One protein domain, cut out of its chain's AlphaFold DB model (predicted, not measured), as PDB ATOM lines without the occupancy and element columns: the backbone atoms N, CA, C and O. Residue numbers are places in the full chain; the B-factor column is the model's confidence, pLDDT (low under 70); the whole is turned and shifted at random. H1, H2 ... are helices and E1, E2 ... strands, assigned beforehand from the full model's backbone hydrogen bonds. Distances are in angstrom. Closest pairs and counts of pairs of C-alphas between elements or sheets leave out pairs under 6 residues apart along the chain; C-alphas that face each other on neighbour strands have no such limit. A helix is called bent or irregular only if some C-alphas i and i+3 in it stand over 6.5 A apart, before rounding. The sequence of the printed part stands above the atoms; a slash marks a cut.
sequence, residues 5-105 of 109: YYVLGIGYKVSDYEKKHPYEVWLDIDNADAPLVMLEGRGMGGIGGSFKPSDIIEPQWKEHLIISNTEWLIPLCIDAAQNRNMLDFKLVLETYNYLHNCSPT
ATOM      1  N   TYR A   5     -13.080 -36.827 -52.535       93.19
ATOM      2  CA  TYR A   5     -12.408 -37.369 -51.362       93.19
ATOM      3  C   TYR A   5     -12.566 -36.433 -50.171       93.19
ATOM      4  O   TYR A   5     -12.509 -35.213 -50.331       93.19
ATOM      5  N   TYR A   6     -12.679 -36.995 -48.974       96.00
ATOM      6  CA  TYR A   6     -12.590 -36.254 -47.718       96.00
ATOM      7  C   TYR A   6     -11.350 -36.683 -46.954       96.00
ATOM      8  O   TYR A   6     -11.163 -37.865 -46.680       96.00
ATOM      9  N   VAL A   7     -10.502 -35.728 -46.590       96.12
ATOM     10  CA  VAL A   7      -9.308 -35.997 -45.787       96.12
ATOM     11  C   VAL A   7      -9.720 -36.149 -44.323       96.12
ATOM     12  O   VAL A   7     -10.150 -35.177 -43.701       96.12
ATOM     13  N   LEU A   8      -9.587 -37.360 -43.781       97.38
ATOM     14  CA  LEU A   8      -9.951 -37.699 -42.402       97.38
ATOM     15  C   LEU A   8      -8.772 -37.586 -41.431       97.38
ATOM     16  O   LEU A   8      -8.971 -37.380 -40.241       97.38
ATOM     17  N   GLY A   9      -7.539 -37.708 -41.917       96.44
ATOM     18  CA  GLY A   9      -6.357 -37.567 -41.077       96.44
ATOM     19  C   GLY A   9      -5.090 -37.410 -41.893       96.44
ATOM     20  O   GLY A   9      -4.960 -37.997 -42.968       96.44
ATOM     21  N   ILE A  10      -4.165 -36.607 -41.375       95.62
ATOM     22  CA  ILE A  10      -2.798 -36.473 -41.879       95.62
ATOM     23  C   ILE A  10      -1.881 -36.476 -40.662       95.62
ATOM     24  O   ILE A  10      -2.026 -35.645 -39.764       95.62
ATOM     25  N   GLY A  11      -0.930 -37.397 -40.652       94.88
ATOM     26  CA  GLY A  11       0.064 -37.540 -39.604       94.88
ATOM     27  C   GLY A  11       1.468 -37.714 -40.155       94.88
ATOM     28  O   GLY A  11       1.664 -37.953 -41.344       94.88
ATOM     29  N   TYR A  12       2.452 -37.604 -39.271       94.19
ATOM     30  CA  TYR A  12       3.863 -37.791 -39.594       94.19
ATOM     31  C   TYR A  12       4.507 -38.630 -38.502       94.19
ATOM     32  O   TYR A  12       4.224 -38.433 -37.317       94.19
ATOM     33  N   LYS A  13       5.400 -39.543 -38.888       91.56
ATOM     34  CA  LYS A  13       6.228 -40.250 -37.910       91.56
ATOM     35  C   LYS A  13       7.107 -39.251 -37.167       91.56
ATOM     36  O   LYS A  13       7.617 -38.303 -37.753       91.56
ATOM     37  N   VAL A  14       7.350 -39.511 -35.884       89.12
ATOM     38  CA  VAL A  14       8.256 -38.692 -35.057       89.12
ATOM     39  C   VAL A  14       9.675 -38.662 -35.641       89.12
ATOM     40  O   VAL A  14      10.376 -37.665 -35.506       89.12
ATOM     41  N   SER A  15      10.081 -39.737 -36.324       89.12
ATOM     42  CA  SER A  15      11.361 -39.830 -37.031       89.12
ATOM     43  C   SER A  15      11.434 -38.997 -38.316       89.12
ATOM     44  O   SER A  15      12.535 -38.729 -38.791       89.12
ATOM     45  N   ASP A  16      10.302 -38.568 -38.881       86.69
ATOM     46  CA  ASP A  16      10.243 -37.711 -40.068       86.69
ATOM     47  C   ASP A  16      10.217 -36.235 -39.654       86.69
ATOM     48  O   ASP A  16       9.219 -35.528 -39.798       86.69
ATOM     49  N   TYR A  17      11.340 -35.766 -39.101       84.31
ATOM     50  CA  TYR A  17      11.488 -34.403 -38.572       84.31
ATOM     51  C   TYR A  17      11.152 -33.311 -39.593       84.31
ATOM     52  O   TYR A  17      10.661 -32.242 -39.229       84.31
ATOM     53  N   GLU A  18      11.405 -33.582 -40.872       89.31
ATOM     54  CA  GLU A  18      11.150 -32.652 -41.971       89.31
ATOM     55  C   GLU A  18       9.710 -32.725 -42.495       89.31
ATOM     56  O   GLU A  18       9.347 -31.930 -43.362       89.31
ATOM     57  N   LYS A  19       8.887 -33.650 -41.972       88.06
ATOM     58  CA  LYS A  19       7.487 -33.866 -42.363       88.06
ATOM     59  C   LYS A  19       7.317 -34.031 -43.876       88.06
ATOM     60  O   LYS A  19       6.405 -33.469 -44.482       88.06
ATOM     61  N   LYS A  20       8.229 -34.773 -44.503       86.88
ATOM     62  CA  LYS A  20       8.231 -35.007 -45.954       86.88
ATOM     63  C   LYS A  20       7.344 -36.181 -46.361       86.88
ATOM     64  O   LYS A  20       6.930 -36.257 -47.513       86.88
ATOM     65  N   HIS A  21       7.026 -37.071 -45.426       87.44
ATOM     66  CA  HIS A  21       6.392 -38.357 -45.679       87.44
ATOM     67  C   HIS A  21       5.103 -38.480 -44.854       87.44
ATOM     68  O   HIS A  21       5.088 -39.136 -43.808       87.44
ATOM     69  N   PRO A  22       4.011 -37.826 -45.290       92.06
ATOM     70  CA  PRO A  22       2.751 -37.898 -44.572       92.06
ATOM     71  C   PRO A  22       2.144 -39.300 -44.662       92.06
ATOM     72  O   PRO A  22       2.223 -39.962 -45.701       92.06
ATOM     73  N   TYR A  23       1.487 -39.691 -43.575       94.06
ATOM     74  CA  TYR A  23       0.510 -40.768 -43.515       94.06
ATOM     75  C   TYR A  23      -0.866 -40.123 -43.586       94.06
ATOM     76  O   TYR A  23      -1.216 -39.316 -42.723       94.06
ATOM     77  N   GLU A  24      -1.640 -40.439 -44.615       94.69
ATOM     78  CA  GLU A  24      -2.960 -39.850 -44.819       94.69
ATOM     79  C   GLU A  24      -4.037 -40.931 -44.852       94.69
ATOM     80  O   GLU A  24      -3.794 -42.047 -45.316       94.69
ATOM     81  N   VAL A  25      -5.224 -40.576 -44.364       96.44
ATOM     82  CA  VAL A  25      -6.427 -41.412 -44.406       96.44
ATOM     83  C   VAL A  25      -7.550 -40.587 -44.993       96.44
ATOM     84  O   VAL A  25      -7.894 -39.530 -44.454       96.44
ATOM     85  N   TRP A  26      -8.084 -41.023 -46.127       96.12
ATOM     86  CA  TRP A  26      -9.161 -40.333 -46.829       96.12
ATOM     87  C   TRP A  26     -10.384 -41.240 -46.985       96.12
ATOM     88  O   TRP A  26     -10.278 -42.465 -46.953       96.12
ATOM     89  N   LEU A  27     -11.540 -40.617 -47.193       96.62
ATOM     90  CA  LEU A  27     -12.792 -41.268 -47.561       96.62
ATOM     91  C   LEU A  27     -13.131 -40.940 -49.017       96.62
ATOM     92  O   LEU A  27     -13.276 -39.767 -49.352       96.62
ATOM     93  N   ASP A  28     -13.277 -41.962 -49.852       95.31
ATOM     94  CA  ASP A  28     -13.791 -41.892 -51.220       95.31
ATOM     95  C   ASP A  28     -15.286 -42.230 -51.216       95.31
ATOM     96  O   ASP A  28     -15.674 -43.388 -51.054       95.31
ATOM     97  N   ILE A  29     -16.138 -41.216 -51.376       93.75
ATOM     98  CA  ILE A  29     -17.595 -41.419 -51.360       93.75
ATOM     99  C   ILE A  29     -18.138 -41.980 -52.679       93.75
ATOM    100  O   ILE A  29     -19.299 -42.381 -52.739       93.75
ATOM    101  N   ASP A  30     -17.311 -42.016 -53.726       92.06
ATOM    102  CA  ASP A  30     -17.677 -42.549 -55.036       92.06
ATOM    103  C   ASP A  30     -17.291 -44.036 -55.173       92.06
ATOM    104  O   ASP A  30     -17.732 -44.706 -56.110       92.06
ATOM    105  N   ASN A  31     -16.517 -44.586 -54.225       91.75
ATOM    106  CA  ASN A  31     -16.115 -45.993 -54.188       91.75
ATOM    107  C   ASN A  31     -16.731 -46.743 -52.996       91.75
ATOM    108  O   ASN A  31     -16.109 -46.917 -51.954       91.75
ATOM    109  N   ALA A  32     -17.945 -47.260 -53.174       89.81
ATOM    110  CA  ALA A  32     -18.638 -48.002 -52.121       89.81
ATOM    111  C   ALA A  32     -17.995 -49.354 -51.747       89.81
ATOM    112  O   ALA A  32     -18.238 -49.837 -50.645       89.81
ATOM    113  N   ASP A  33     -17.204 -49.978 -52.632       92.00
ATOM    114  CA  ASP A  33     -16.599 -51.293 -52.353       92.00
ATOM    115  C   ASP A  33     -15.346 -51.175 -51.478       92.00
ATOM    116  O   ASP A  33     -15.118 -52.017 -50.611       92.00
ATOM    117  N   ALA A  34     -14.550 -50.124 -51.696       94.50
ATOM    118  CA  ALA A  34     -13.304 -49.862 -50.981       94.50
ATOM    119  C   ALA A  34     -13.150 -48.353 -50.673       94.50
ATOM    120  O   ALA A  34     -12.297 -47.678 -51.257       94.50
ATOM    121  N   PRO A  35     -13.997 -47.802 -49.785       95.69
ATOM    122  CA  PRO A  35     -14.127 -46.357 -49.593       95.69
ATOM    123  C   PRO A  35     -12.979 -45.718 -48.809       95.69
ATOM    124  O   PRO A  35     -12.888 -44.495 -48.755       95.69
ATOM    125  N   LEU A  36     -12.117 -46.500 -48.158       96.62
ATOM    126  CA  LEU A  36     -11.058 -45.968 -47.301       96.62
ATOM    127  C   LEU A  36      -9.742 -45.951 -48.064       96.62
ATOM    128  O   LEU A  36      -9.291 -46.979 -48.558       96.62
ATOM    129  N   VAL A  37      -9.118 -44.783 -48.168       95.06
ATOM    130  CA  VAL A  37      -7.858 -44.616 -48.892       95.06
ATOM    131  C   VAL A  37      -6.740 -44.347 -47.899       95.06
ATOM    132  O   VAL A  37      -6.777 -43.350 -47.179       95.06
ATOM    133  N   MET A  38      -5.733 -45.216 -47.898       93.94
ATOM    134  CA  MET A  38      -4.528 -45.070 -47.080       93.94
ATOM    135  C   MET A  38      -3.387 -44.632 -47.992       93.94
ATOM    136  O   MET A  38      -3.160 -45.265 -49.024       93.94
ATOM    137  N   LEU A  39      -2.693 -43.551 -47.641       90.94
ATOM    138  CA  LEU A  39      -1.573 -43.011 -48.418       90.94
ATOM    139  C   LEU A  39      -0.341 -42.858 -47.530       90.94
ATOM    140  O   LEU A  39      -0.442 -42.310 -46.432       90.94
ATOM    141  N   GLU A  40       0.819 -43.270 -48.035       86.62
ATOM    142  CA  GLU A  40       2.116 -43.059 -47.389       86.62
ATOM    143  C   GLU A  40       3.100 -42.374 -48.350       86.62
ATOM    144  O   GLU A  40       3.276 -42.799 -49.493       86.62
ATOM    145  N   GLY A  41       3.777 -41.321 -47.882       71.19
ATOM    146  CA  GLY A  41       5.007 -40.829 -48.512       71.19
ATOM    147  C   GLY A  41       4.835 -40.205 -49.904       71.19
ATOM    148  O   GLY A  41       5.419 -40.682 -50.885       71.19
ATOM    149  N   ARG A  42       4.071 -39.102 -50.014       62.19
ATOM    150  CA  ARG A  42       3.978 -38.320 -51.267       62.19
ATOM    151  C   ARG A  42       5.376 -38.027 -51.837       62.19
ATOM    152  O   ARG A  42       6.206 -37.427 -51.168       62.19
ATOM    153  N   GLY A  43       5.612 -38.402 -53.099       52.38
ATOM    154  CA  GLY A  43       6.848 -38.078 -53.831       52.38
ATOM    155  C   GLY A  43       7.928 -39.167 -53.865       52.38
ATOM    156  O   GLY A  43       8.889 -39.011 -54.609       52.38
ATOM    157  N   MET A  44       7.752 -40.290 -53.157       46.66
ATOM    158  CA  MET A  44       8.684 -41.437 -53.164       46.66
ATOM    159  C   MET A  44       8.127 -42.660 -53.920       46.66
ATOM    160  O   MET A  44       8.505 -43.794 -53.648       46.66
ATOM    161  N   GLY A  45       7.182 -42.450 -54.846       46.75
ATOM    162  CA  GLY A  45       6.389 -43.544 -55.428       46.75
ATOM    163  C   GLY A  45       5.354 -44.115 -54.451       46.75
ATOM    164  O   GLY A  45       5.060 -45.302 -54.522       46.75
ATOM    165  N   GLY A  46       4.860 -43.266 -53.538       48.31
ATOM    166  CA  GLY A  46       4.033 -43.611 -52.379       48.31
ATOM    167  C   GLY A  46       3.040 -44.750 -52.597       48.31
ATOM    168  O   GLY A  46       2.296 -44.773 -53.580       48.31
ATOM    169  N   ILE A  47       3.036 -45.684 -51.648       60.97
ATOM    170  CA  ILE A  47       2.099 -46.800 -51.613       60.97
ATOM    171  C   ILE A  47       0.769 -46.222 -51.139       60.97
ATOM    172  O   ILE A  47       0.625 -45.764 -50.006       60.97
ATOM    173  N   GLY A  48      -0.178 -46.161 -52.066       73.62
ATOM    174  CA  GLY A  48      -1.537 -45.725 -51.815       73.62
ATOM    175  C   GLY A  48      -2.507 -46.782 -52.306       73.62
ATOM    176  O   GLY A  48      -2.319 -47.324 -53.395       73.62
ATOM    177  N   GLY A  49      -3.533 -47.082 -51.517       89.44
ATOM    178  CA  GLY A  49      -4.540 -48.073 -51.879       89.44
ATOM    179  C   GLY A  49      -5.923 -47.688 -51.381       89.44
ATOM    180  O   GLY A  49      -6.053 -46.939 -50.414       89.44
ATOM    181  N   SER A  50      -6.935 -48.210 -52.065       93.88
ATOM    182  CA  SER A  50      -8.321 -48.217 -51.606       93.88
ATOM    183  C   SER A  50      -8.588 -49.537 -50.893       93.88
ATOM    184  O   SER A  50      -8.223 -50.598 -51.399       93.88
ATOM    185  N   PHE A  51      -9.232 -49.462 -49.739       95.50
ATOM    186  CA  PHE A  51      -9.405 -50.566 -48.808       95.50
ATOM    187  C   PHE A  51     -10.854 -50.677 -48.356       95.50
ATOM    188  O   PHE A  51     -11.573 -49.679 -48.212       95.50
ATOM    189  N   LYS A  52     -11.275 -51.916 -48.112       97.25
ATOM    190  CA  LYS A  52     -12.561 -52.215 -47.489       97.25
ATOM    191  C   LYS A  52     -12.479 -51.944 -45.989       97.25
ATOM    192  O   LYS A  52     -11.395 -52.038 -45.409       97.25
ATOM    193  N   PRO A  53     -13.613 -51.705 -45.315       97.25
ATOM    194  CA  PRO A  53     -13.652 -51.641 -43.856       97.25
ATOM    195  C   PRO A  53     -12.996 -52.850 -43.169       97.25
ATOM    196  O   PRO A  53     -12.260 -52.670 -42.201       97.25
ATOM    197  N   SER A  54     -13.187 -54.065 -43.702       97.12
ATOM    198  CA  SER A  54     -12.541 -55.281 -43.190       97.12
ATOM    199  C   SER A  54     -11.019 -55.274 -43.302       97.12
ATOM    200  O   SER A  54     -10.361 -55.910 -42.491       97.12
ATOM    201  N   ASP A  55     -10.449 -54.569 -44.278       95.88
ATOM    202  CA  ASP A  55      -8.995 -54.497 -44.416       95.88
ATOM    203  C   ASP A  55      -8.412 -53.563 -43.350       95.88
ATOM    204  O   ASP A  55      -7.357 -53.842 -42.800       95.88
ATOM    205  N   ILE A  56      -9.108 -52.468 -43.025       94.94
ATOM    206  CA  ILE A  56      -8.624 -51.418 -42.111       94.94
ATOM    207  C   ILE A  56      -8.518 -51.885 -40.655       94.94
ATOM    208  O   ILE A  56      -7.699 -51.360 -39.901       94.94
ATOM    209  N   ILE A  57      -9.306 -52.882 -40.254       95.06
ATOM    210  CA  ILE A  57      -9.238 -53.457 -38.902       95.06
ATOM    211  C   ILE A  57      -8.041 -54.402 -38.713       95.06
ATOM    212  O   ILE A  57      -7.745 -54.782 -37.578       95.06
ATOM    213  N   GLU A  58      -7.343 -54.775 -39.791       95.38
ATOM    214  CA  GLU A  58      -6.176 -55.651 -39.713       95.38
ATOM    215  C   GLU A  58      -5.009 -54.978 -38.964       95.38
ATOM    216  O   GLU A  58      -4.752 -53.780 -39.144       95.38
ATOM    217  N   PRO A  59      -4.226 -55.732 -38.162       94.00
ATOM    218  CA  PRO A  59      -3.172 -55.169 -37.312       94.00
ATOM    219  C   PRO A  59      -2.139 -54.307 -38.047       94.00
ATOM    220  O   PRO A  59      -1.576 -53.384 -37.458       94.00
ATOM    221  N   GLN A  60      -1.904 -54.587 -39.330       93.06
ATOM    222  CA  GLN A  60      -0.961 -53.858 -40.178       93.06
ATOM    223  C   GLN A  60      -1.304 -52.368 -40.347       93.06
ATOM    224  O   GLN A  60      -0.398 -51.559 -40.521       93.06
ATOM    225  N   TRP A  61      -2.582 -51.983 -40.250       94.00
ATOM    226  CA  TRP A  61      -3.008 -50.585 -40.402       94.00
ATOM    227  C   TRP A  61      -3.034 -49.804 -39.095       94.00
ATOM    228  O   TRP A  61      -3.154 -48.580 -39.114       94.00
ATOM    229  N   LYS A  62      -2.873 -50.481 -37.955       94.25
ATOM    230  CA  LYS A  62      -2.961 -49.848 -36.638       94.25
ATOM    231  C   LYS A  62      -1.975 -48.689 -36.482       94.25
ATOM    232  O   LYS A  62      -2.362 -47.627 -36.008       94.25
ATOM    233  N   GLU A  63      -0.720 -48.874 -36.899       94.38
ATOM    234  CA  GLU A  63       0.290 -47.810 -36.823       94.38
ATOM    235  C   GLU A  63      -0.118 -46.597 -37.673       94.38
ATOM    236  O   GLU A  63      -0.057 -45.466 -37.195       94.38
ATOM    237  N   HIS A  64      -0.594 -46.831 -38.901       95.19
ATOM    238  CA  HIS A  64      -1.042 -45.772 -39.809       95.19
ATOM    239  C   HIS A  64      -2.168 -44.952 -39.180       95.19
ATOM    240  O   HIS A  64      -2.063 -43.730 -39.131       95.19
ATOM    241  N   LEU A  65      -3.192 -45.625 -38.640       96.62
ATOM    242  CA  LEU A  65      -4.345 -44.983 -38.004       96.62
ATOM    243  C   LEU A  65      -3.961 -44.179 -36.755       96.62
ATOM    244  O   LEU A  65      -4.517 -43.104 -36.539       96.62
ATOM    245  N   ILE A  66      -3.010 -44.669 -35.950       97.12
ATOM    246  CA  ILE A  66      -2.467 -43.927 -34.801       97.12
ATOM    247  C   ILE A  66      -1.767 -42.657 -35.286       97.12
ATOM    248  O   ILE A  66      -2.052 -41.565 -34.797       97.12
ATOM    249  N   ILE A  67      -0.861 -42.785 -36.262       96.62
ATOM    250  CA  ILE A  67      -0.077 -41.656 -36.776       96.62
ATOM    251  C   ILE A  67      -1.004 -40.572 -37.333       96.62
ATOM    252  O   ILE A  67      -0.799 -39.394 -37.042       96.62
ATOM    253  N   SER A  68      -2.029 -40.951 -38.101       96.44
ATOM    254  CA  SER A  68      -2.998 -40.023 -38.696       96.44
ATOM    255  C   SER A  68      -4.102 -39.562 -37.742       96.44
ATOM    256  O   SER A  68      -4.932 -38.753 -38.156       96.44
ATOM    257  N   ASN A  69      -4.119 -40.035 -36.490       97.12
ATOM    258  CA  ASN A  69      -5.158 -39.757 -35.492       97.12
ATOM    259  C   ASN A  69      -6.579 -40.145 -35.961       97.12
ATOM    260  O   ASN A  69      -7.546 -39.405 -35.781       97.12
ATOM    261  N   THR A  70      -6.703 -41.313 -36.592       98.00
ATOM    262  CA  THR A  70      -7.957 -41.842 -37.157       98.00
ATOM    263  C   THR A  70      -8.353 -43.207 -36.593       98.00
ATOM    264  O   THR A  70      -9.158 -43.914 -37.194       98.00
ATOM    265  N   GLU A  71      -7.835 -43.594 -35.425       97.56
ATOM    266  CA  GLU A  71      -8.235 -44.835 -34.732       97.56
ATOM    267  C   GLU A  71      -9.740 -44.893 -34.421       97.56
ATOM    268  O   GLU A  71     -10.313 -45.975 -34.304       97.56
ATOM    269  N   TRP A  72     -10.412 -43.740 -34.352       97.44
ATOM    270  CA  TRP A  72     -11.863 -43.647 -34.182       97.44
ATOM    271  C   TRP A  72     -12.661 -44.298 -35.326       97.44
ATOM    272  O   TRP A  72     -13.834 -44.612 -35.139       97.44
ATOM    273  N   LEU A  73     -12.042 -44.549 -36.487       97.75
ATOM    274  CA  LEU A  73     -12.660 -45.288 -37.591       97.75
ATOM    275  C   LEU A  73     -12.824 -46.781 -37.294       97.75
ATOM    276  O   LEU A  73     -13.692 -47.412 -37.891       97.75
ATOM    277  N   ILE A  74     -12.014 -47.352 -36.397       97.56
ATOM    278  CA  ILE A  74     -12.005 -48.792 -36.102       97.56
ATOM    279  C   ILE A  74     -13.400 -49.316 -35.727       97.56
ATOM    280  O   ILE A  74     -13.847 -50.250 -36.390       97.56
ATOM    281  N   PRO A  75     -14.127 -48.753 -34.736       97.44
ATOM    282  CA  PRO A  75     -15.470 -49.234 -34.408       97.44
ATOM    283  C   PRO A  75     -16.439 -49.155 -35.598       97.44
ATOM    284  O   PRO A  75     -17.161 -50.114 -35.852       97.44
ATOM    285  N   LEU A  76     -16.389 -48.080 -36.394       98.00
ATOM    286  CA  LEU A  76     -17.228 -47.940 -37.593       98.00
ATOM    287  C   LEU A  76     -16.897 -49.002 -38.653       98.00
ATOM    288  O   LEU A  76     -17.784 -49.515 -39.333       98.00
ATOM    289  N   CYS A  77     -15.616 -49.351 -38.786       97.56
ATOM    290  CA  CYS A  77     -15.165 -50.384 -39.712       97.56
ATOM    291  C   CYS A  77     -15.540 -51.792 -39.239       97.56
ATOM    292  O   CYS A  77     -15.883 -52.628 -40.073       97.56
ATOM    293  N   ILE A  78     -15.520 -52.053 -37.927       97.75
ATOM    294  CA  ILE A  78     -15.992 -53.316 -37.338       97.75
ATOM    295  C   ILE A  78     -17.481 -53.513 -37.649       97.75
ATOM    296  O   ILE A  78     -17.860 -54.574 -38.152       97.75
ATOM    297  N   ASP A  79     -18.304 -52.489 -37.417       96.88
ATOM    298  CA  ASP A  79     -19.741 -52.537 -37.705       96.88
ATOM    299  C   ASP A  79     -19.998 -52.753 -39.208       96.88
ATOM    300  O   ASP A  79     -20.790 -53.614 -39.607       96.88
ATOM    301  N   ALA A  80     -19.266 -52.037 -40.068       96.81
ATOM    302  CA  ALA A  80     -19.361 -52.190 -41.518       96.81
ATOM    303  C   ALA A  80     -18.920 -53.585 -42.000       96.81
ATOM    304  O   ALA A  80     -19.566 -54.165 -42.875       96.81
ATOM    305  N   ALA A  81     -17.858 -54.162 -41.430       95.44
ATOM    306  CA  ALA A  81     -17.378 -55.500 -41.781       95.44
ATOM    307  C   ALA A  81     -18.423 -56.586 -41.465       95.44
ATOM    308  O   ALA A  81     -18.595 -57.527 -42.242       95.44
ATOM    309  N   GLN A  82     -19.185 -56.423 -40.378       95.06
ATOM    310  CA  GLN A  82     -20.324 -57.292 -40.052       95.06
ATOM    311  C   GLN A  82     -21.505 -57.091 -41.018       95.06
ATOM    312  O   GLN A  82     -22.278 -58.020 -41.255       95.06
ATOM    313  N   ASN A  83     -21.612 -55.910 -41.630       93.06
ATOM    314  CA  ASN A  83     -22.645 -55.552 -42.598       93.06
ATOM    315  C   ASN A  83     -22.124 -55.531 -44.049       93.06
ATOM    316  O   ASN A  83     -22.316 -54.568 -44.791       93.06
ATOM    317  N   ARG A  84     -21.457 -56.614 -44.474       92.38
ATOM    318  CA  ARG A  84     -20.991 -56.817 -45.866       92.38
ATOM    319  C   ARG A  84     -20.057 -55.716 -46.386       92.38
ATOM    320  O   ARG A  84     -20.089 -55.407 -47.573       92.38
ATOM    321  N   ASN A  85     -19.221 -55.148 -45.518       92.69
ATOM    322  CA  ASN A  85     -18.312 -54.044 -45.838       92.69
ATOM    323  C   ASN A  85     -19.009 -52.738 -46.265       92.69
ATOM    324  O   ASN A  85     -18.370 -51.867 -46.848       92.69
ATOM    325  N   MET A  86     -20.294 -52.563 -45.945       93.62
ATOM    326  CA  MET A  86     -21.002 -51.311 -46.214       93.62
ATOM    327  C   MET A  86     -20.695 -50.276 -45.131       93.62
ATOM    328  O   MET A  86     -21.243 -50.335 -44.030       93.62
ATOM    329  N   LEU A  87     -19.827 -49.317 -45.454       96.69
ATOM    330  CA  LEU A  87     -19.507 -48.192 -44.579       96.69
ATOM    331  C   LEU A  87     -20.540 -47.068 -44.741       96.69
ATOM    332  O   LEU A  87     -20.782 -46.596 -45.850       96.69
ATOM    333  N   ASP A  88     -21.120 -46.601 -43.636       96.50
ATOM    334  CA  ASP A  88     -22.015 -45.441 -43.649       96.50
ATOM    335  C   ASP A  88     -21.201 -44.138 -43.703       96.50
ATOM    336  O   ASP A  88     -20.665 -43.663 -42.699       96.50
ATOM    337  N   PHE A  89     -21.108 -43.540 -44.891       96.56
ATOM    338  CA  PHE A  89     -20.342 -42.309 -45.104       96.56
ATOM    339  C   PHE A  89     -20.879 -41.127 -44.305       96.56
ATOM    340  O   PHE A  89     -20.098 -40.289 -43.858       96.56
ATOM    341  N   LYS A  90     -22.197 -41.053 -44.101       96.62
ATOM    342  CA  LYS A  90     -22.795 -39.973 -43.322       96.62
ATOM    343  C   LYS A  90     -22.346 -40.086 -41.869       96.62
ATOM    344  O   LYS A  90     -21.869 -39.098 -41.319       96.62
ATOM    345  N   LEU A  91     -22.413 -41.288 -41.297       97.50
ATOM    346  CA  LEU A  91     -21.951 -41.538 -39.933       97.50
ATOM    347  C   LEU A  91     -20.455 -41.241 -39.772       97.50
ATOM    348  O   LEU A  91     -20.057 -40.645 -38.773       97.50
ATOM    349  N   VAL A  92     -19.622 -41.593 -40.756       98.00
ATOM    350  CA  VAL A  92     -18.184 -41.267 -40.736       98.00
ATOM    351  C   VAL A  92     -17.963 -39.752 -40.683       98.00
ATOM    352  O   VAL A  92     -17.203 -39.270 -39.843       98.00
ATOM    353  N   LEU A  93     -18.642 -38.988 -41.544       97.69
ATOM    354  CA  LEU A  93     -18.505 -37.528 -41.606       97.69
ATOM    355  C   LEU A  93     -19.073 -36.827 -40.359       97.69
ATOM    356  O   LEU A  93     -18.480 -35.862 -39.873       97.69
ATOM    357  N   GLU A  94     -20.194 -37.310 -39.818       97.81
ATOM    358  CA  GLU A  94     -20.776 -36.813 -38.566       97.81
ATOM    359  C   GLU A  94     -19.860 -37.101 -37.370       97.81
ATOM    360  O   GLU A  94     -19.630 -36.212 -36.548       97.81
ATOM    361  N   THR A  95     -19.274 -38.300 -37.312       98.06
ATOM    362  CA  THR A  95     -18.309 -38.684 -36.269       98.06
ATOM    363  C   THR A  95     -17.058 -37.814 -36.329       98.06
ATOM    364  O   THR A  95     -16.633 -37.288 -35.301       98.06
ATOM    365  N   TYR A  96     -16.508 -37.588 -37.529       98.19
ATOM    366  CA  TYR A  96     -15.390 -36.662 -37.715       98.19
ATOM    367  C   TYR A  96     -15.736 -35.273 -37.169       98.19
ATOM    368  O   TYR A  96     -14.986 -34.708 -36.376       98.19
ATOM    369  N   ASN A  97     -16.894 -34.731 -37.556       97.44
ATOM    370  CA  ASN A  97     -17.307 -33.400 -37.128       97.44
ATOM    371  C   ASN A  97     -17.457 -33.308 -35.606       97.44
ATOM    372  O   ASN A  97     -16.953 -32.370 -34.994       97.44
ATOM    373  N   TYR A  98     -18.058 -34.320 -34.983       97.69
ATOM    374  CA  TYR A  98     -18.169 -34.396 -33.530       97.69
ATOM    375  C   TYR A  98     -16.801 -34.409 -32.824       97.69
ATOM    376  O   TYR A  98     -16.621 -33.719 -31.823       97.69
ATOM    377  N   LEU A  99     -15.824 -35.162 -33.340       97.31
ATOM    378  CA  LEU A  99     -14.503 -35.295 -32.713       97.31
ATOM    379  C   LEU A  99     -13.592 -34.084 -32.947       97.31
ATOM    380  O   LEU A  99     -12.776 -33.751 -32.085       97.31
ATOM    381  N   HIS A 100     -13.714 -33.429 -34.101       94.81
ATOM    382  CA  HIS A 100     -12.799 -32.368 -34.531       94.81
ATOM    383  C   HIS A 100     -13.417 -30.961 -34.501       94.81
ATOM    384  O   HIS A 100     -12.699 -29.981 -34.699       94.81
ATOM    385  N   ASN A 101     -14.719 -30.840 -34.216       95.75
ATOM    386  CA  ASN A 101     -15.494 -29.594 -34.262       95.75
ATOM    387  C   ASN A 101     -15.403 -28.859 -35.615       95.75
ATOM    388  O   ASN A 101     -15.468 -27.629 -35.675       95.75
ATOM    389  N   CYS A 102     -15.215 -29.599 -36.709       93.75
ATOM    390  CA  CYS A 102     -15.151 -29.066 -38.065       93.75
ATOM    391  C   CYS A 102     -15.470 -30.143 -39.112       93.75
ATOM    392  O   CYS A 102     -15.411 -31.338 -38.838       93.75
ATOM    393  N   SER A 103     -15.793 -29.733 -40.339       94.19
ATOM    394  CA  SER A 103     -15.940 -30.668 -41.460       94.19
ATOM    395  C   SER A 103     -14.575 -31.065 -42.039       94.19
ATOM    396  O   SER A 103     -13.678 -30.218 -42.099       94.19
ATOM    397  N   PRO A 104     -14.411 -32.313 -42.516       95.25
ATOM    398  CA  PRO A 104     -13.173 -32.725 -43.160       95.25
ATOM    399  C   PRO A 104     -12.981 -31.974 -44.478       95.25
ATOM    400  O   PRO A 104     -13.941 -31.590 -45.152       95.25
ATOM    401  N   THR A 105     -11.723 -31.772 -44.868       95.25
ATOM    402  CA  THR A 105     -11.406 -31.073 -46.120       95.25
ATOM    403  C   THR A 105     -11.787 -31.943 -47.311       95.25
ATOM    404  O   THR A 105     -11.273 -33.053 -47.452       95.25
TER     405      THR A 105
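This is residues 5 to 105 of the 109 residues of an uncharacterized protein of Rheinheimera pacifica (UniProt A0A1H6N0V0). A twisted wall of four antiparallel strands has H2 crossing over one face, while no named helix covers the other face. H3 and H4 run opposite ways as a loose pair toward the end where E1 begins, with short H1 packed on H3; the link from E1 to E2 reaches beyond the other end of the strands. The printed part has 101 residues, with four named strands followed by four named helices, in the order E1 E2 E3 E4 H1 H2 H3 H4. The sheet order is E1 - E2 - E3 - E4, and the class is mixed, helices and strands. The whole is compact, with a radius of gyration of the C-alphas of 13.1 A and spans of 40 by 28 by 24 A.

Find C-alpha 5 at (-12.408, -37.369, -51.362); from there E1, residues 5 to 11, runs 17.1 A to C-alpha 11 at (0.064, -37.540, -39.604). Next come E2, residues 23 to 28, 16.3 A long, E3, residues 36 to 40, 13.5 A, and E4, residues 48 to 51, 9.7 A. H1 takes residues 53 to 56, 5.3 A; H2 residues 59 to 67, 13.9 A; and H3 residues 73 to 82, 14.5 A. H4, residues 89 to 100, runs 16.4 A and ends at C-alpha 100, (-12.799, -32.368, -34.531).

Begin with the meander E1 E2 E3 E4, each strand the antiparallel neighbour of the one before and each such pair a hairpin. Look for N 6 and O 27 at 2.9 A between E1 and E2, N 26 and O 37 at 2.9 A between E2 and E3, and N 51 and O 36 at 2.8 A between E3 and E4. With H2 and H4 on one face, the sheet makes two layers, helices over strands. H2 has a height over the sheet of 9.9 A; its closest C-alphas to E2 are His 64 and Tyr 23, 6.4 A apart. H2 is irregular, C-alphas 60 and 63 being 7.0 A apart. The closest C-alphas of H4 and E1 are Tyr 96 and Leu 8, 7.3 A. H1 only grazes the sheet and touches H3, closest at C-alphas Pro 53 and Cys 77, 4.6 A. H3 is not on the sheet; it is close to H4 but not clearly touching, with C-alphas Leu 76 and Val 92 7.4 A apart, at a shallow tilt of 22 degrees, opposite ways. In H3 and H4 every O i to N i+4 pair is within hydrogen-bond range; in H2 3 of 5 are, and H1 is too short for one.

The two C-alphas farthest apart are Glu 18 and Asn 83, 40.8 A, and the printed part has no cut. The link E1 to E2, 11 residues, is long. Mean pLDDT of the printed part is 91.8; look for low confidence at residues 42 to 47, under 70.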